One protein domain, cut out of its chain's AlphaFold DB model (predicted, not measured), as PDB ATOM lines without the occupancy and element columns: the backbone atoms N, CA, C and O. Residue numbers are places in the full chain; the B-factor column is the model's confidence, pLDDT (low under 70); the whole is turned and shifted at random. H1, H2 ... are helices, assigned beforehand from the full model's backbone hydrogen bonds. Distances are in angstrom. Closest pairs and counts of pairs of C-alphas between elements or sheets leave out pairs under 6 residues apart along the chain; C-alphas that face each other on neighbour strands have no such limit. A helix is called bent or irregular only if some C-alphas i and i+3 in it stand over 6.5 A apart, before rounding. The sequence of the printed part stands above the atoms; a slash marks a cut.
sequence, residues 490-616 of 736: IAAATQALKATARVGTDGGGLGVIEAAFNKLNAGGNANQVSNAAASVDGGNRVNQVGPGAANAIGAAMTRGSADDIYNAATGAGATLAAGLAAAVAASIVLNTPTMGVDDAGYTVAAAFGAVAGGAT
ATOM      1  N   ILE A 490      51.254  49.332 -20.296       91.88
ATOM      2  CA  ILE A 490      51.800  47.955 -20.288       91.88
ATOM      3  C   ILE A 490      50.728  46.942 -19.850       91.88
ATOM      4  O   ILE A 490      50.654  45.837 -20.388       91.88
ATOM      5  N   ALA A 491      49.840  47.351 -18.933       93.56
ATOM      6  CA  ALA A 491      48.701  46.552 -18.496       93.56
ATOM      7  C   ALA A 491      47.805  46.097 -19.660       93.56
ATOM      8  O   ALA A 491      47.272  44.996 -19.587       93.56
ATOM      9  N   ALA A 492      47.684  46.872 -20.745       96.50
ATOM     10  CA  ALA A 492      46.940  46.461 -21.932       96.50
ATOM     11  C   ALA A 492      47.547  45.211 -22.576       96.50
ATOM     12  O   ALA A 492      46.854  44.214 -22.752       96.50
ATOM     13  N   ALA A 493      48.851  45.215 -22.857       94.06
ATOM     14  CA  ALA A 493      49.523  44.046 -23.421       94.06
ATOM     15  C   ALA A 493      49.495  42.845 -22.461       94.06
ATOM     16  O   ALA A 493      49.228  41.723 -22.885       94.06
ATOM     17  N   THR A 494      49.692  43.075 -21.159       89.75
ATOM     18  CA  THR A 494      49.629  42.000 -20.159       89.75
ATOM     19  C   THR A 494      48.240  41.371 -20.058       89.75
ATOM     20  O   THR A 494      48.129  40.151 -19.973       89.75
ATOM     21  N   GLN A 495      47.173  42.174 -20.061       91.88
ATOM     22  CA  GLN A 495      45.804  41.654 -20.020       91.88
ATOM     23  C   GLN A 495      45.400  41.001 -21.343       91.88
ATOM     24  O   GLN A 495      44.692  39.999 -21.313       91.88
ATOM     25  N   ALA A 496      45.888  41.499 -22.483       93.88
ATOM     26  CA  ALA A 496      45.700  40.860 -23.782       93.88
ATOM     27  C   ALA A 496      46.273  39.437 -23.793       93.88
ATOM     28  O   ALA A 496      45.534  38.490 -24.035       93.88
ATOM     29  N   LEU A 497      47.544  39.272 -23.416       89.38
ATOM     30  CA  LEU A 497      48.208  37.964 -23.344       89.38
ATOM     31  C   LEU A 497      47.520  37.017 -22.343       89.38
ATOM     32  O   LEU A 497      47.316  35.843 -22.644       89.38
ATOM     33  N   LYS A 498      47.067  37.525 -21.186       86.06
ATOM     34  CA  LYS A 498      46.267  36.739 -20.223       86.06
ATOM     35  C   LYS A 498      44.919  36.297 -20.795       86.06
ATOM     36  O   LYS A 498      44.501  35.167 -20.559       86.06
ATOM     37  N   ALA A 499      44.224  37.174 -21.514       90.06
ATOM     38  CA  ALA A 499      42.953  36.845 -22.147       90.06
ATOM     39  C   ALA A 499      43.133  35.789 -23.245       90.06
ATOM     40  O   ALA A 499      42.349  34.846 -23.311       90.06
ATOM     41  N   THR A 500      44.199  35.892 -24.041       89.06
ATOM     42  CA  THR A 500      44.572  34.877 -25.032       89.06
ATOM     43  C   THR A 500      44.886  33.535 -24.356       89.06
ATOM     44  O   THR A 500      44.335  32.515 -24.760       89.06
ATOM     45  N   ALA A 501      45.665  33.534 -23.264       81.50
ATOM     46  CA  ALA A 501      45.944  32.340 -22.453       81.50
ATOM     47  C   ALA A 501      44.676  31.650 -21.930       81.50
ATOM     48  O   ALA A 501      44.588  30.427 -21.952       81.50
ATOM     49  N   ARG A 502      43.663  32.420 -21.516       82.88
ATOM     50  CA  ARG A 502      42.386  31.877 -21.022       82.88
ATOM     51  C   ARG A 502      41.573  31.149 -22.084       82.88
ATOM     52  O   ARG A 502      40.771  30.299 -21.718       82.88
ATOM     53  N   VAL A 503      41.722  31.495 -23.363       85.31
ATOM     54  CA  VAL A 503      40.940  30.873 -24.445       85.31
ATOM     55  C   VAL A 503      41.671  29.733 -25.157       85.31
ATOM     56  O   VAL A 503      41.045  29.018 -25.941       85.31
ATOM     57  N   GLY A 504      42.961  29.539 -24.869       79.06
ATOM     58  CA  GLY A 504      43.756  28.417 -25.372       79.06
ATOM     59  C   GLY A 504      43.332  27.055 -24.810       79.06
ATOM     60  O   GLY A 504      42.396  26.950 -24.007       79.06
ATOM     61  N   THR A 505      44.007  26.001 -25.268       66.12
ATOM     62  CA  THR A 505      43.845  24.624 -24.764       66.12
ATOM     63  C   THR A 505      44.464  24.470 -23.378       66.12
ATOM     64  O   THR A 505      45.107  25.391 -22.883       66.12
ATOM     65  N   ASP A 506      44.252  23.338 -22.712       52.56
ATOM     66  CA  ASP A 506      45.069  22.914 -21.575       52.56
ATOM     67  C   ASP A 506      45.454  21.442 -21.739       52.56
ATOM     68  O   ASP A 506      44.877  20.725 -22.552       52.56
ATOM     69  N   GLY A 507      46.493  20.983 -21.038       48.16
ATOM     70  CA  GLY A 507      47.057  19.642 -21.244       48.16
ATOM     71  C   GLY A 507      46.138  18.465 -20.906       48.16
ATOM     72  O   GLY A 507      46.563  17.324 -21.074       48.16
ATOM     73  N   GLY A 508      44.910  18.713 -20.438       51.56
ATOM     74  CA  GLY A 508      43.932  17.691 -20.062       51.56
ATOM     75  C   GLY A 508      42.518  17.916 -20.609       51.56
ATOM     76  O   GLY A 508      41.626  17.144 -20.255       51.56
ATOM     77  N   GLY A 509      42.286  18.928 -21.455       59.12
ATOM     78  CA  GLY A 509      40.943  19.383 -21.810       59.12
ATOM     79  C   GLY A 509      40.840  20.186 -23.111       59.12
ATOM     80  O   GLY A 509      41.819  20.603 -23.723       59.12
ATOM     81  N   LEU A 510      39.592  20.386 -23.542       69.56
ATOM     82  CA  LEU A 510      39.221  21.136 -24.744       69.56
ATOM     83  C   LEU A 510      39.367  22.650 -24.479       69.56
ATOM     84  O   LEU A 510      38.748  23.174 -23.547       69.56
ATOM     85  N   GLY A 511      40.163  23.358 -25.285       80.19
ATOM     86  CA  GLY A 511      40.294  24.827 -25.219       80.19
ATOM     87  C   GLY A 511      39.035  25.584 -25.658       80.19
ATOM     88  O   GLY A 511      38.213  25.033 -26.382       80.19
ATOM     89  N   VAL A 512      38.882  26.868 -25.299       87.69
ATOM     90  CA  VAL A 512      37.746  27.691 -25.790       87.69
ATOM     91  C   VAL A 512      37.798  27.824 -27.315       87.69
ATOM     92  O   VAL A 512      36.790  27.587 -27.986       87.69
ATOM     93  N   ILE A 513      38.968  28.169 -27.865       90.69
ATOM     94  CA  ILE A 513      39.170  28.270 -29.318       90.69
ATOM     95  C   ILE A 513      39.068  26.894 -29.978       90.69
ATOM     96  O   ILE A 513      38.411  26.760 -31.005       90.69
ATOM     97  N   GLU A 514      39.626  25.850 -29.369       88.00
ATOM     98  CA  GLU A 514      39.552  24.488 -29.908       88.00
ATOM     99  C   GLU A 514      38.112  23.950 -29.944       88.00
ATOM    100  O   GLU A 514      37.682  23.381 -30.945       88.00
ATOM    101  N   ALA A 515      37.318  24.186 -28.897       90.62
ATOM    102  CA  ALA A 515      35.905  23.817 -28.856       90.62
ATOM    103  C   ALA A 515      35.110  24.495 -29.971       90.62
ATOM    104  O   ALA A 515      34.313  23.859 -30.669       90.62
ATOM    105  N   ALA A 516      35.347  25.793 -30.146       93.62
ATOM    106  CA  ALA A 516      34.748  26.581 -31.207       93.62
ATOM    107  C   ALA A 516      35.174  26.063 -32.591       93.62
ATOM    108  O   ALA A 516      34.328  25.870 -33.467       93.62
ATOM    109  N   PHE A 517      36.459  25.756 -32.773       92.12
ATOM    110  CA  PHE A 517      37.019  25.249 -34.022       92.12
ATOM    111  C   PHE A 517      36.473  23.864 -34.383       92.12
ATOM    112  O   PHE A 517      36.015  23.639 -35.503       92.12
ATOM    113  N   ASN A 518      36.405  22.951 -33.415       93.00
ATOM    114  CA  ASN A 518      35.801  21.633 -33.591       93.00
ATOM    115  C   ASN A 518      34.324  21.748 -33.969       93.00
ATOM    116  O   ASN A 518      33.842  21.028 -34.848       93.00
ATOM    117  N   LYS A 519      33.597  22.695 -33.360       96.62
ATOM    118  CA  LYS A 519      32.200  22.933 -33.719       96.62
ATOM    119  C   LYS A 519      32.042  23.510 -35.125       96.62
ATOM    120  O   LYS A 519      31.109  23.117 -35.828       96.62
ATOM    121  N   LEU A 520      32.940  24.401 -35.539       96.06
ATOM    122  CA  LEU A 520      32.986  24.945 -36.894       96.06
ATOM    123  C   LEU A 520      33.234  23.838 -37.928       96.06
ATOM    124  O   LEU A 520      32.475  23.724 -38.888       96.06
ATOM    125  N   ASN A 521      34.226  22.975 -37.695       95.38
ATOM    126  CA  ASN A 521      34.554  21.851 -38.581       95.38
ATOM    127  C   ASN A 521      33.411  20.830 -38.695       95.38
ATOM    128  O   ASN A 521      33.267  20.167 -39.718       95.38
ATOM    129  N   ALA A 522      32.546  20.753 -37.681       96.69
ATOM    130  CA  ALA A 522      31.310  19.976 -37.715       96.69
ATOM    131  C   ALA A 522      30.137  20.685 -38.438       96.69
ATOM    132  O   ALA A 522      28.989  20.260 -38.300       96.69
ATOM    133  N   GLY A 523      30.388  21.776 -39.172       96.12
ATOM    134  CA  GLY A 523      29.376  22.536 -39.915       96.12
ATOM    135  C   GLY A 523      28.541  23.490 -39.055       96.12
ATOM    136  O   GLY A 523      27.429  23.853 -39.440       96.12
ATOM    137  N   GLY A 524      29.033  23.865 -37.871       96.62
ATOM    138  CA  GLY A 524      28.339  24.779 -36.968       96.62
ATOM    139  C   GLY A 524      28.237  26.208 -37.512       96.62
ATOM    140  O   GLY A 524      29.205  26.755 -38.032       96.62
ATOM    141  N   ASN A 525      27.075  26.841 -37.337       95.31
ATOM    142  CA  ASN A 525      26.902  28.279 -37.582       95.31
ATOM    143  C   ASN A 525      27.422  29.137 -36.408       95.31
ATOM    144  O   ASN A 525      27.750  28.603 -35.349       95.31
ATOM    145  N   ALA A 526      27.451  30.467 -36.566       94.19
ATOM    146  CA  ALA A 526      28.030  31.396 -35.583       94.19
ATOM    147  C   ALA A 526      27.496  31.183 -34.157       94.19
ATOM    148  O   ALA A 526      28.282  31.038 -33.226       94.19
ATOM    149  N   ASN A 527      26.176  31.051 -33.990       95.25
ATOM    150  CA  ASN A 527      25.562  30.810 -32.680       95.25
ATOM    151  C   ASN A 527      26.008  29.477 -32.073       95.25
ATOM    152  O   ASN A 527      26.274  29.386 -30.879       95.25
ATOM    153  N   GLN A 528      26.098  28.426 -32.888       97.69
ATOM    154  CA  GLN A 528      26.544  27.114 -32.425       97.69
ATOM    155  C   GLN A 528      28.026  27.120 -32.035       97.69
ATOM    156  O   GLN A 528      28.380  26.495 -31.038       97.69
ATOM    157  N   VAL A 529      28.869  27.831 -32.787       97.31
ATOM    158  CA  VAL A 529      30.297  28.008 -32.483       97.31
ATOM    159  C   VAL A 529      30.479  28.830 -31.205       97.31
ATOM    160  O   VAL A 529      31.218  28.416 -30.314       97.31
ATOM    161  N   SER A 530      29.744  29.934 -31.051       96.56
ATOM    162  CA  SER A 530      29.727  30.732 -29.817       96.56
ATOM    163  C   SER A 530      29.262  29.924 -28.609       96.56
ATOM    164  O   SER A 530      29.865  30.020 -27.544       96.56
ATOM    165  N   ASN A 531      28.229  29.092 -28.768       96.25
ATOM    166  CA  ASN A 531      27.756  28.217 -27.698       96.25
ATOM    167  C   ASN A 531      28.802  27.163 -27.323       96.25
ATOM    168  O   ASN A 531      28.956  26.868 -26.144       96.25
ATOM    169  N   ALA A 532      29.542  26.619 -28.295       94.94
ATOM    170  CA  ALA A 532      30.644  25.706 -28.012       94.94
ATOM    171  C   ALA A 532      31.742  26.409 -27.200       94.94
ATOM    172  O   ALA A 532      32.098  25.911 -26.135       94.94
ATOM    173  N   ALA A 533      32.172  27.604 -27.621       92.00
ATOM    174  CA  ALA A 533      33.123  28.434 -26.877       92.00
ATOM    175  C   ALA A 533      32.645  28.725 -25.440       92.00
ATOM    176  O   ALA A 533      33.406  28.587 -24.485       92.00
ATOM    177  N   ALA A 534      31.371  29.092 -25.274       93.25
ATOM    178  CA  ALA A 534      30.777  29.402 -23.974       93.25
ATOM    179  C   ALA A 534      30.496  28.172 -23.102       93.25
ATOM    180  O   ALA A 534      30.332  28.313 -21.896       93.25
ATOM    181  N   SER A 535      30.416  26.972 -23.680       91.44
ATOM    182  CA  SER A 535      30.152  25.744 -22.921       91.44
ATOM    183  C   SER A 535      31.382  25.219 -22.185       91.44
ATOM    184  O   SER A 535      31.240  24.486 -21.205       91.44
ATOM    185  N   VAL A 536      32.576  25.622 -22.631       85.12
ATOM    186  CA  VAL A 536      33.854  25.215 -22.046       85.12
ATOM    187  C   VAL A 536      33.918  25.648 -20.580       85.12
ATOM    188  O   VAL A 536      33.849  26.835 -20.262       85.12
ATOM    189  N   ASP A 537      33.995  24.661 -19.687       81.31
ATOM    190  CA  ASP A 537      33.958  24.782 -18.221       81.31
ATOM    191  C   ASP A 537      32.775  25.605 -17.691       81.31
ATOM    192  O   ASP A 537      32.913  26.400 -16.757       81.31
ATOM    193  N   GLY A 538      31.610  25.480 -18.335       83.31
ATOM    194  CA  GLY A 538      30.433  26.290 -18.004       83.31
ATOM    195  C   GLY A 538      30.614  27.783 -18.307       83.31
ATOM    196  O   GLY A 538      29.919  28.619 -17.733       83.31
ATOM    197  N   GLY A 539      31.568  28.125 -19.173       84.12
ATOM    198  CA  GLY A 539      31.861  29.484 -19.613       84.12
ATOM    199  C   GLY A 539      32.834  30.235 -18.714       84.12
ATOM    200  O   GLY A 539      33.140  31.392 -18.991       84.12
ATOM    201  N   ASN A 540      33.364  29.608 -17.661       84.31
ATOM    202  CA  ASN A 540      34.242  30.269 -16.693       84.31
ATOM    203  C   ASN A 540      35.447  30.954 -17.356       84.31
ATOM    204  O   ASN A 540      35.711  32.127 -17.088       84.31
ATOM    205  N   ARG A 541      36.138  30.258 -18.267       84.19
ATOM    206  CA  ARG A 541      37.297  30.798 -18.994       84.19
ATOM    207  C   ARG A 541      36.944  32.011 -19.856       84.19
ATOM    208  O   ARG A 541      37.610  33.041 -19.771       84.19
ATOM    209  N   VAL A 542      35.874  31.928 -20.645       88.81
ATOM    210  CA  VAL A 542      35.469  33.028 -21.537       88.81
ATOM    211  C   VAL A 542      34.840  34.203 -20.776       88.81
ATOM    212  O   VAL A 542      35.053  35.355 -21.147       88.81
ATOM    213  N   ASN A 543      34.166  33.955 -19.650       89.62
ATOM    214  CA  ASN A 543      33.642  35.005 -18.769       89.62
ATOM    215  C   ASN A 543      34.760  35.883 -18.199       89.62
ATOM    216  O   ASN A 543      34.587  37.087 -18.022       89.62
ATOM    217  N   GLN A 544      35.929  35.290 -17.950       88.19
ATOM    218  CA  GLN A 544      37.107  36.022 -17.507       88.19
ATOM    219  C   GLN A 544      37.752  36.872 -18.620       88.19
ATOM    220  O   GLN A 544      38.528  37.777 -18.311       88.19
ATOM    221  N   VAL A 545      37.468  36.608 -19.899       92.75
ATOM    222  CA  VAL A 545      37.882  37.480 -21.017       92.75
ATOM    223  C   VAL A 545      37.005  38.729 -21.067       92.75
ATOM    224  O   VAL A 545      37.510  39.835 -21.254       92.75
ATOM    225  N   GLY A 546      35.699  38.558 -20.859       93.62
ATOM    226  CA  GLY A 546      34.734  39.646 -20.721       93.62
ATOM    227  C   GLY A 546      33.389  39.364 -21.405       93.62
ATOM    228  O   GLY A 546      33.283  38.441 -22.218       93.62
ATOM    229  N   PRO A 547      32.345  40.162 -21.102       94.25
ATOM    230  CA  PRO A 547      31.012  39.999 -21.686       94.25
ATOM    231  C   PRO A 547      31.037  40.052 -23.215       94.25
ATOM    232  O   PRO A 547      31.668  40.937 -23.779       94.25
ATOM    233  N   GLY A 548      30.346  39.129 -23.886       94.75
ATOM    234  CA  GLY A 548      30.262  39.065 -25.352       94.75
ATOM    235  C   GLY A 548      31.476  38.463 -26.071       94.75
ATOM    236  O   GLY A 548      31.437  38.323 -27.295       94.75
ATOM    237  N   ALA A 549      32.522  38.042 -25.350       96.25
ATOM    238  CA  ALA A 549      33.710  37.432 -25.953       96.25
ATOM    239  C   ALA A 549      33.383  36.146 -26.738       96.25
ATOM    240  O   ALA A 549      33.819  36.003 -27.875       96.25
ATOM    241  N   ALA A 550      32.556  35.243 -26.197       96.56
ATOM    242  CA  ALA A 550      32.160  34.008 -26.892       96.56
ATOM    243  C   ALA A 550      31.385  34.274 -28.198       96.56
ATOM    244  O   ALA A 550      31.580  33.595 -29.211       96.56
ATOM    245  N   ASN A 551      30.512  35.286 -28.190       97.88
ATOM    246  CA  ASN A 551      29.740  35.702 -29.360       97.88
ATOM    247  C   ASN A 551      30.651  36.262 -30.454       97.88
ATOM    248  O   ASN A 551      30.551  35.850 -31.607       97.88
ATOM    249  N   ALA A 552      31.589  37.129 -30.076       97.69
ATOM    250  CA  ALA A 552      32.578  37.673 -30.997       97.69
ATOM    251  C   ALA A 552      33.532  36.602 -31.543       97.69
ATOM    252  O   ALA A 552      33.806  36.604 -32.741       97.69
ATOM    253  N   ILE A 553      33.984  35.660 -30.705       96.69
ATOM    254  CA  ILE A 553      34.807  34.517 -31.128       96.69
ATOM    255  C   ILE A 553      34.055  33.701 -32.181       96.69
ATOM    256  O   ILE A 553      34.583  33.474 -33.264       96.69
ATOM    257  N   GLY A 554      32.803  33.307 -31.921       96.69
ATOM    258  CA  GLY A 554      32.040  32.517 -32.891       96.69
ATOM    259  C   GLY A 554      31.736  33.262 -34.192       96.69
ATOM    260  O   GLY A 554      31.835  32.668 -35.268       96.69
ATOM    261  N   ALA A 555      31.442  34.565 -34.126       97.69
ATOM    262  CA  ALA A 555      31.269  35.402 -35.314       97.69
ATOM    263  C   ALA A 555      32.566  35.512 -36.137       97.69
ATOM    264  O   ALA A 555      32.542  35.323 -37.351       97.69
ATOM    265  N   ALA A 556      33.710  35.743 -35.486       96.88
ATOM    266  CA  ALA A 556      35.005  35.820 -36.161       96.88
ATOM    267  C   ALA A 556      35.395  34.472 -36.783       96.88
ATOM    268  O   ALA A 556      35.754  34.401 -37.958       96.88
ATOM    269  N   MET A 557      35.248  33.378 -36.031       96.00
ATOM    270  CA  MET A 557      35.638  32.043 -36.485       96.00
ATOM    271  C   MET A 557      34.776  31.523 -37.642       96.00
ATOM    272  O   MET A 557      35.234  30.718 -38.448       96.00
ATOM    273  N   THR A 558      33.545  32.019 -37.781       96.50
ATOM    274  CA  THR A 558      32.675  31.732 -38.935       96.50
ATOM    275  C   THR A 558      32.877  32.698 -40.106       96.50
ATOM    276  O   THR A 558      32.068  32.714 -41.031       96.50
ATOM    277  N   ARG A 559      33.979  33.464 -40.104       95.75
ATOM    278  CA  ARG A 559      34.339  34.458 -41.129       95.75
ATOM    279  C   ARG A 559      33.301  35.575 -41.292       95.75
ATOM    280  O   ARG A 559      33.098  36.068 -42.400       95.75
ATOM    281  N   GLY A 560      32.655  35.978 -40.198       94.56
ATOM    282  CA  GLY A 560      31.788  37.153 -40.178       94.56
ATOM    283  C   GLY A 560      32.542  38.430 -40.561       94.56
ATOM    284  O   GLY A 560      33.757  38.543 -40.375       94.56
ATOM    285  N   SER A 561      31.815  39.407 -41.099       95.81
ATOM    286  CA  SER A 561      32.355  40.744 -41.348       95.81
ATOM    287  C   SER A 561      32.708  41.458 -40.035       95.81
ATOM    288  O   SER A 561      32.307  41.038 -38.948       95.81
ATOM    289  N   ALA A 562      33.435  42.578 -40.118       96.56
ATOM    290  CA  ALA A 562      33.701  43.406 -38.939       96.56
ATOM    291  C   ALA A 562      32.394  43.835 -38.237       96.56
ATOM    292  O   ALA A 562      32.319  43.800 -37.010       96.56
ATOM    293  N   ASP A 563      31.346  44.156 -39.002       97.81
ATOM    294  CA  ASP A 563      30.038  44.516 -38.448       97.81
ATOM    295  C   ASP A 563      29.376  43.327 -37.741       97.81
ATOM    296  O   ASP A 563      28.811  43.498 -36.662       97.81
ATOM    297  N   ASP A 564      29.489  42.113 -38.288       97.31
ATOM    298  CA  ASP A 564      28.946  40.907 -37.648       97.31
ATOM    299  C   ASP A 564      29.630  40.633 -36.304       97.31
ATOM    300  O   ASP A 564      28.959  40.382 -35.303       97.31
ATOM    301  N   ILE A 565      30.963  40.734 -36.260       97.88
ATOM    302  CA  ILE A 565      31.757  40.532 -35.040       97.88
ATOM    303  C   ILE A 565      31.415  41.600 -33.996       97.88
ATOM    304  O   ILE A 565      31.185  41.278 -32.828       97.88
ATOM    305  N   TYR A 566      31.351  42.866 -34.417       98.38
ATOM    306  CA  TYR A 566      31.002  43.991 -33.554       98.38
ATOM    307  C   TYR A 566      29.601  43.824 -32.960       98.38
ATOM    308  O   TYR A 566      29.438  43.877 -31.742       98.38
ATOM    309  N   ASN A 567      28.603  43.557 -33.805       98.31
ATOM    310  CA  ASN A 567      27.215  43.406 -33.379       98.31
ATOM    311  C   ASN A 567      27.033  42.186 -32.465       98.31
ATOM    312  O   ASN A 567      26.301  42.273 -31.476       98.31
ATOM    313  N   ALA A 568      27.725  41.076 -32.745       97.50
ATOM    314  CA  ALA A 568      27.721  39.894 -31.887       97.50
ATOM    315  C   ALA A 568      28.318  40.189 -30.500       97.50
ATOM    316  O   ALA A 568      27.726  39.808 -29.490       97.50
ATOM    317  N   ALA A 569      29.446  40.908 -30.438       97.25
ATOM    318  CA  ALA A 569      30.053  41.364 -29.185       97.25
ATOM    319  C   ALA A 569      29.099  42.263 -28.383       97.25
ATOM    320  O   ALA A 569      28.768  41.970 -27.232       97.25
ATOM    321  N   THR A 570      28.672  43.383 -28.971       98.00
ATOM    322  CA  THR A 570      27.934  44.426 -28.244       98.00
ATOM    323  C   THR A 570      26.511  44.000 -27.915       98.00
ATOM    324  O   THR A 570      26.008  44.330 -26.843       98.00
ATOM    325  N   GLY A 571      25.871  43.214 -28.789       96.75
ATOM    326  CA  GLY A 571      24.557  42.622 -28.529       96.75
ATOM    327  C   GLY A 571      24.561  41.646 -27.347       96.75
ATOM    328  O   GLY A 571      23.537  41.479 -26.689       96.75
ATOM    329  N   ALA A 572      25.721  41.062 -27.032       95.31
ATOM    330  CA  ALA A 572      25.943  40.196 -25.877       95.31
ATOM    331  C   ALA A 572      26.546  40.934 -24.659       95.31
ATOM    332  O   ALA A 572      26.989  40.299 -23.701       95.31
ATOM    333  N   GLY A 573      26.558  42.273 -24.674       95.75
ATOM    334  CA  GLY A 573      26.936  43.103 -23.527       95.75
ATOM    335  C   GLY A 573      28.399  43.553 -23.480       95.75
ATOM    336  O   GLY A 573      28.808  44.131 -22.473       95.75
ATOM    337  N   ALA A 574      29.194  43.330 -24.535       97.12
ATOM    338  CA  ALA A 574      30.540  43.900 -24.621       97.12
ATOM    339  C   ALA A 574      30.497  45.435 -24.677       97.12
ATOM    340  O   ALA A 574      29.566  46.035 -25.221       97.12
ATOM    341  N   THR A 575      31.553  46.091 -24.187       97.88
ATOM    342  CA  THR A 575      31.709  47.535 -24.410       97.88
ATOM    343  C   THR A 575      31.910  47.824 -25.899       97.88
ATOM    344  O   THR A 575      32.529  47.034 -26.616       97.88
ATOM    345  N   LEU A 576      31.450  48.991 -26.361       97.94
ATOM    346  CA  LEU A 576      31.617  49.409 -27.761       97.94
ATOM    347  C   LEU A 576      33.096  49.416 -28.178       97.94
ATOM    348  O   LEU A 576      33.435  49.018 -29.287       97.94
ATOM    349  N   ALA A 577      33.986  49.834 -27.271       97.88
ATOM    350  CA  ALA A 577      35.420  49.880 -27.524       97.88
ATOM    351  C   ALA A 577      36.029  48.479 -27.706       97.88
ATOM    352  O   ALA A 577      36.777  48.265 -28.659       97.88
ATOM    353  N   ALA A 578      35.685  47.522 -26.838       97.56
ATOM    354  CA  ALA A 578      36.169  46.146 -26.950       97.56
ATOM    355  C   ALA A 578      35.631  45.464 -28.215       97.56
ATOM    356  O   ALA A 578      36.403  44.867 -28.966       97.56
ATOM    357  N   GLY A 579      34.332  45.626 -28.494       97.88
ATOM    358  CA  GLY A 579      33.704  45.101 -29.705       97.88
ATOM    359  C   GLY A 579      34.349  45.652 -30.978       97.88
ATOM    360  O   GLY A 579      34.658  44.885 -31.885       97.88
ATOM    361  N   LEU A 580      34.615  46.962 -31.036       98.25
ATOM    362  CA  LEU A 580      35.212  47.591 -32.218       98.25
ATOM    363  C   LEU A 580      36.680  47.190 -32.412       98.25
ATOM    364  O   LEU A 580      37.086  46.906 -33.537       98.25
ATOM    365  N   ALA A 581      37.468  47.132 -31.335       98.25
ATOM    366  CA  ALA A 581      38.861  46.694 -31.410       98.25
ATOM    367  C   ALA A 581      38.961  45.249 -31.923       98.25
ATOM    368  O   ALA A 581      39.756  44.966 -32.820       98.25
ATOM    369  N   ALA A 582      38.115  44.361 -31.392       98.12
ATOM    370  CA  ALA A 582      38.048  42.964 -31.801       98.12
ATOM    371  C   ALA A 582      37.601  42.812 -33.257       98.12
ATOM    372  O   ALA A 582      38.263  42.121 -34.023       98.12
ATOM    373  N   ALA A 583      36.523  43.492 -33.653       98.12
ATOM    374  CA  ALA A 583      35.994  43.451 -35.011       98.12
ATOM    375  C   ALA A 583      37.026  43.877 -36.058       98.12
ATOM    376  O   ALA A 583      37.255  43.161 -37.035       98.12
ATOM    377  N   VAL A 584      37.684  45.021 -35.841       97.31
ATOM    378  CA  VAL A 584      38.683  45.533 -36.783       97.31
ATOM    379  C   VAL A 584      39.874  44.582 -36.865       97.31
ATOM    380  O   VAL A 584      40.217  44.146 -37.961       97.31
ATOM    381  N   ALA A 585      40.473  44.211 -35.731       97.44
ATOM    382  CA  ALA A 585      41.661  43.362 -35.733       97.44
ATOM    383  C   ALA A 585      41.380  41.965 -36.307       97.44
ATOM    384  O   ALA A 585      42.104  41.518 -37.197       97.44
ATOM    385  N   ALA A 586      40.299  41.308 -35.873       97.69
ATOM    386  CA  ALA A 586      39.942  39.975 -36.349       97.69
ATOM    387  C   ALA A 586      39.621  39.972 -37.851       97.69
ATOM    388  O   ALA A 586      40.041  39.063 -38.560       97.69
ATOM    389  N   SER A 587      38.957  41.013 -38.370       96.88
ATOM    390  CA  SER A 587      38.700  41.119 -39.813       96.88
ATOM    391  C   SER A 587      39.986  41.235 -40.643       96.88
ATOM    392  O   SER A 587      40.061  40.675 -41.736       96.88
ATOM    393  N   ILE A 588      41.018  41.916 -40.136       97.12
ATOM    394  CA  ILE A 588      42.322  42.008 -40.809       97.12
ATOM    395  C   ILE A 588      43.051  40.663 -40.764       97.12
ATOM    396  O   ILE A 588      43.587  40.229 -41.784       97.12
ATOM    397  N   VAL A 589      43.022  39.982 -39.617       95.50
ATOM    398  CA  VAL A 589      43.609  38.645 -39.451       95.50
ATOM    399  C   VAL A 589      42.963  37.638 -40.407       95.50
ATOM    400  O   VAL A 589      43.670  36.990 -41.169       95.50
ATOM    401  N   LEU A 590      41.630  37.597 -40.495       94.69
ATOM    402  CA  LEU A 590      40.896  36.696 -41.402       94.69
ATOM    403  C   LEU A 590      41.211  36.893 -42.890       94.69
ATOM    404  O   LEU A 590      41.061  35.960 -43.684       94.69
ATOM    405  N   ASN A 591      41.589  38.114 -43.269       92.00
ATOM    406  CA  ASN A 591      41.945  38.482 -44.639       92.00
ATOM    407  C   ASN A 591      43.458  38.385 -44.903       92.00
ATOM    408  O   ASN A 591      43.931  38.820 -45.954       92.00
ATOM    409  N   THR A 592      44.222  37.822 -43.965       93.56
ATOM    410  CA  THR A 592      45.654  37.564 -44.119       93.56
ATOM    411  C   THR A 592      45.853  36.109 -44.572       93.56
ATOM    412  O   THR A 592      45.447  35.203 -43.852       93.56
ATOM    413  N   PRO A 593      46.449  35.842 -45.756       86.75
ATOM    414  CA  PRO A 593      46.451  34.506 -46.376       86.75
ATOM    415  C   PRO A 593      47.055  33.357 -45.557       86.75
ATOM    416  O   PRO A 593      46.753  32.199 -45.831       86.75
ATOM    417  N   THR A 594      47.928  33.663 -44.605       88.06
ATOM    418  CA  THR A 594      48.632  32.697 -43.750       88.06
ATOM    419  C   THR A 594      48.001  32.517 -42.378       88.06
ATOM    420  O   THR A 594      48.528  31.747 -41.585       88.06
ATOM    421  N   MET A 595      46.890  33.200 -42.099       92.44
ATOM    422  CA  MET A 595      46.233  33.171 -40.795       92.44
ATOM    423  C   MET A 595      44.838  32.548 -40.889       92.44
ATOM    424  O   MET A 595      44.101  32.718 -41.869       92.44
ATOM    425  N   GLY A 596      44.495  31.788 -39.856       91.31
ATOM    426  CA  GLY A 596      43.281  31.005 -39.734       91.31
ATOM    427  C   GLY A 596      42.141  31.710 -39.003       91.31
ATOM    428  O   GLY A 596      42.194  32.868 -38.584       91.31
ATOM    429  N   VAL A 597      41.040  30.976 -38.878       93.25
ATOM    430  CA  VAL A 597      39.847  31.411 -38.137       93.25
ATOM    431  C   VAL A 597      40.058  31.322 -36.624       93.25
ATOM    432  O   VAL A 597      39.531  32.142 -35.879       93.25
ATOM    433  N   ASP A 598      40.857  30.363 -36.175       90.69
ATOM    434  CA  ASP A 598      41.367  30.225 -34.814       90.69
ATOM    435  C   ASP A 598      42.225  31.427 -34.398       90.69
ATOM    436  O   ASP A 598      41.967  32.002 -33.339       90.69
ATOM    437  N   ASP A 599      43.129  31.901 -35.263       92.38
ATOM    438  CA  ASP A 599      43.900  33.131 -35.025       92.38
ATOM    439  C   ASP A 599      42.989  34.344 -34.820       92.38
ATOM    440  O   ASP A 599      43.216  35.180 -33.939       92.38
ATOM    441  N   ALA A 600      41.908  34.438 -35.598       94.25
ATOM    442  CA  ALA A 600      40.902  35.480 -35.430       94.25
ATOM    443  C   ALA A 600      40.171  35.359 -34.079       94.25
ATOM    444  O   ALA A 600      39.905  36.371 -33.431       94.25
ATOM    445  N   GLY A 601      39.910  34.137 -33.606       94.06
ATOM    446  CA  GLY A 601      39.388  33.880 -32.262       94.06
ATOM    447  C   GLY A 601      40.343  34.353 -31.158       94.06
ATOM    448  O   GLY A 601      39.930  35.074 -30.244       94.06
ATOM    449  N   TYR A 602      41.636  34.039 -31.272       93.69
ATOM    450  CA  TYR A 602      42.667  34.550 -30.362       93.69
ATOM    451  C   TYR A 602      42.798  36.077 -30.422       93.69
ATOM    452  O   TYR A 602      42.977  36.724 -29.385       93.69
ATOM    453  N   THR A 603      42.640  36.666 -31.610       96.00
ATOM    454  CA  THR A 603      42.634  38.120 -31.826       96.00
ATOM    455  C   THR A 603      41.497  38.793 -31.063       96.00
ATOM    456  O   THR A 603      41.710  39.827 -30.429       96.00
ATOM    457  N   VAL A 604      40.295  38.205 -31.075       97.62
ATOM    458  CA  VAL A 604      39.149  38.711 -30.302       97.62
ATOM    459  C   VAL A 604      39.484  38.731 -28.811       97.62
ATOM    460  O   VAL A 604      39.336  39.771 -28.168       97.62
ATOM    461  N   ALA A 605      39.988  37.621 -28.264       95.69
ATOM    462  CA  ALA A 605      40.357  37.551 -26.850       95.69
ATOM    463  C   ALA A 605      41.444  38.580 -26.489       95.69
ATOM    464  O   ALA A 605      41.310  39.306 -25.499       95.69
ATOM    465  N   ALA A 606      42.472  38.707 -27.331       96.00
ATOM    466  CA  ALA A 606      43.548  39.677 -27.154       96.00
ATOM    467  C   ALA A 606      43.033  41.127 -27.169       96.00
ATOM    468  O   ALA A 606      43.426  41.927 -26.320       96.00
ATOM    469  N   ALA A 607      42.126  41.474 -28.087       98.25
ATOM    470  CA  ALA A 607      41.562  42.820 -28.191       98.25
ATOM    471  C   ALA A 607      40.717  43.185 -26.962       98.25
ATOM    472  O   ALA A 607      40.835  44.292 -26.432       98.25
ATOM    473  N   PHE A 608      39.911  42.238 -26.472       98.25
ATOM    474  CA  PHE A 608      39.136  42.401 -25.242       98.25
ATOM    475  C   PHE A 608      40.055  42.633 -24.041       98.25
ATOM    476  O   PHE A 608      39.864  43.601 -23.302       98.25
ATOM    477  N   GLY A 609      41.090  41.802 -23.891       96.75
ATOM    478  CA  GLY A 609      42.086  41.962 -22.835       96.75
ATOM    479  C   GLY A 609      42.838  43.292 -22.929       96.75
ATOM    480  O   GLY A 609      42.989  43.981 -21.922       96.75
ATOM    481  N   ALA A 610      43.245  43.710 -24.132       97.88
ATOM    482  CA  ALA A 610      43.946  44.975 -24.342       97.88
ATOM    483  C   ALA A 610      43.103  46.182 -23.910       97.88
ATOM    484  O   ALA A 610      43.587  47.043 -23.170       97.88
ATOM    485  N   VAL A 611      41.835  46.234 -24.331       98.44
ATOM    486  CA  VAL A 611      40.913  47.318 -23.961       98.44
ATOM    487  C   VAL A 611      40.599  47.284 -22.465       98.44
ATOM    488  O   VAL A 611      40.608  48.330 -21.819       98.44
ATOM    489  N   ALA A 612      40.408  46.098 -21.876       97.38
ATOM    490  CA  ALA A 612      40.228  45.947 -20.430       97.38
ATOM    491  C   ALA A 612      41.456  46.420 -19.627       97.38
ATOM    492  O   ALA A 612      41.312  46.956 -18.530       97.38
ATOM    493  N   GLY A 613      42.662  46.272 -20.183       96.75
ATOM    494  CA  GLY A 613      43.902  46.812 -19.622       96.75
ATOM    495  C   GLY A 613      44.150  48.298 -19.918       96.75
ATOM    496  O   GLY A 613      45.225  48.803 -19.589       96.75
ATOM    497  N   GLY A 614      43.181  49.003 -20.514       97.88
ATOM    498  CA  GLY A 614      43.204  50.455 -20.704       97.88
ATOM    499  C   GLY A 614      43.672  50.939 -22.079       97.88
ATOM    500  O   GLY A 614      43.929  52.132 -22.233       97.88
ATOM    501  N   ALA A 615      43.800  50.062 -23.080       98.31
ATOM    502  CA  ALA A 615      44.072  50.499 -24.448       98.31
ATOM    503  C   ALA A 615      42.849  51.171 -25.093       98.31
ATOM    504  O   ALA A 615      41.705  50.755 -24.907       98.31
ATOM    505  N   THR A 616      43.102  52.174 -25.934       98.50
ATOM    506  CA  THR A 616      42.104  52.658 -26.902       98.50
ATOM    507  C   THR A 616      41.793  51.586 -27.952       98.50
ATOM    508  O   THR A 616      42.520  50.605 -28.083       98.50
TER     509      THR A 616
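This is residues 490 to 616 of the 736 residues of the protein "MBL fold metallo-hydrolase" of Mastigocladus laminosus UU774 (UniProt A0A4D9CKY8). The domain is a compact knot of helices: H4 lies in the middle, and H3, H2, H7, H6 and H5 make a ring round it, loosest between H5 and H3. H1 is outside this ring, packed on H7, with its last residues reaching H2 and H3. The printed part has 127 residues with seven named helices, H1 to H7 in chain order, and no named strand; the class is all helix. It is compact, with a radius of gyration of the C-alphas of 12.6 A, and rounded, with spans of 36 by 31 by 29 A.

H3, the longest helix by residues, holds residues 526 to 543 and measures 18.1 A from first to last C-alpha. It has a kink of 98 degrees near residue 537 and is irregular, with C-alphas 538 and 541 8.3 A apart. H2 holds residues 512 to 521, H4 residues 549 to 557 and H5 residues 562 to 571. H1, residues 490 to 503, is 20.7 A long and begins at C-alpha 490 (51.800, 47.955, -20.288). H6, residues 576 to 590, is 20.8 A long. H7, residues 597 to 612, is 22.9 A long and ends at C-alpha 612 (40.228, 45.947, -20.430).

H3 touches H4, the hub, at a steep tilt of 39 degrees, opposite ways; the closest C-alphas, of Ser 530 and Gly 554, are 4.2 A apart. H3 and H2 form a hairpin at a shallow tilt of 21 degrees, closest at Val 512 and Ala 533, 4.8 A between C-alphas. H4 and H5 form another hairpin, also at 21 degrees, with the C-alphas of Ala 552 and Ala 569 closest at 4.8 A. H3 and H5 are near each other. H6 and H7 form a hairpin at a shallow tilt of 28 degrees; their closest C-alphas, of Ala 582 and Val 604, are 4.6 A apart. H7 touches H4, closest at the C-alphas of Met 557 and Val 597, 4.6 A. H1 touches H7 at a steep tilt of 41 degrees, opposite ways, with the C-alphas of Ala 496 and Gly 609 3.9 A apart. H1 and H3 touch only at their ends, closest at the C-alphas of Arg 502 and Arg 541, 5.6 A. H1 and H4 are apart. Every O i to N i+4 pair is within hydrogen-bond range in H1, H2, H4, H5, H6 and H7; in H3 7 of 14 are, beside 10 of 15 O i to N i+3 pairs.

The two C-alphas farthest apart, of Ile 490 and Gly 523, are 39.2 A apart. The printed part has no cut, and no link is long. Mean pLDDT of the printed part is 92.2; residues 505 to 510, between H1 and H2, are under 70.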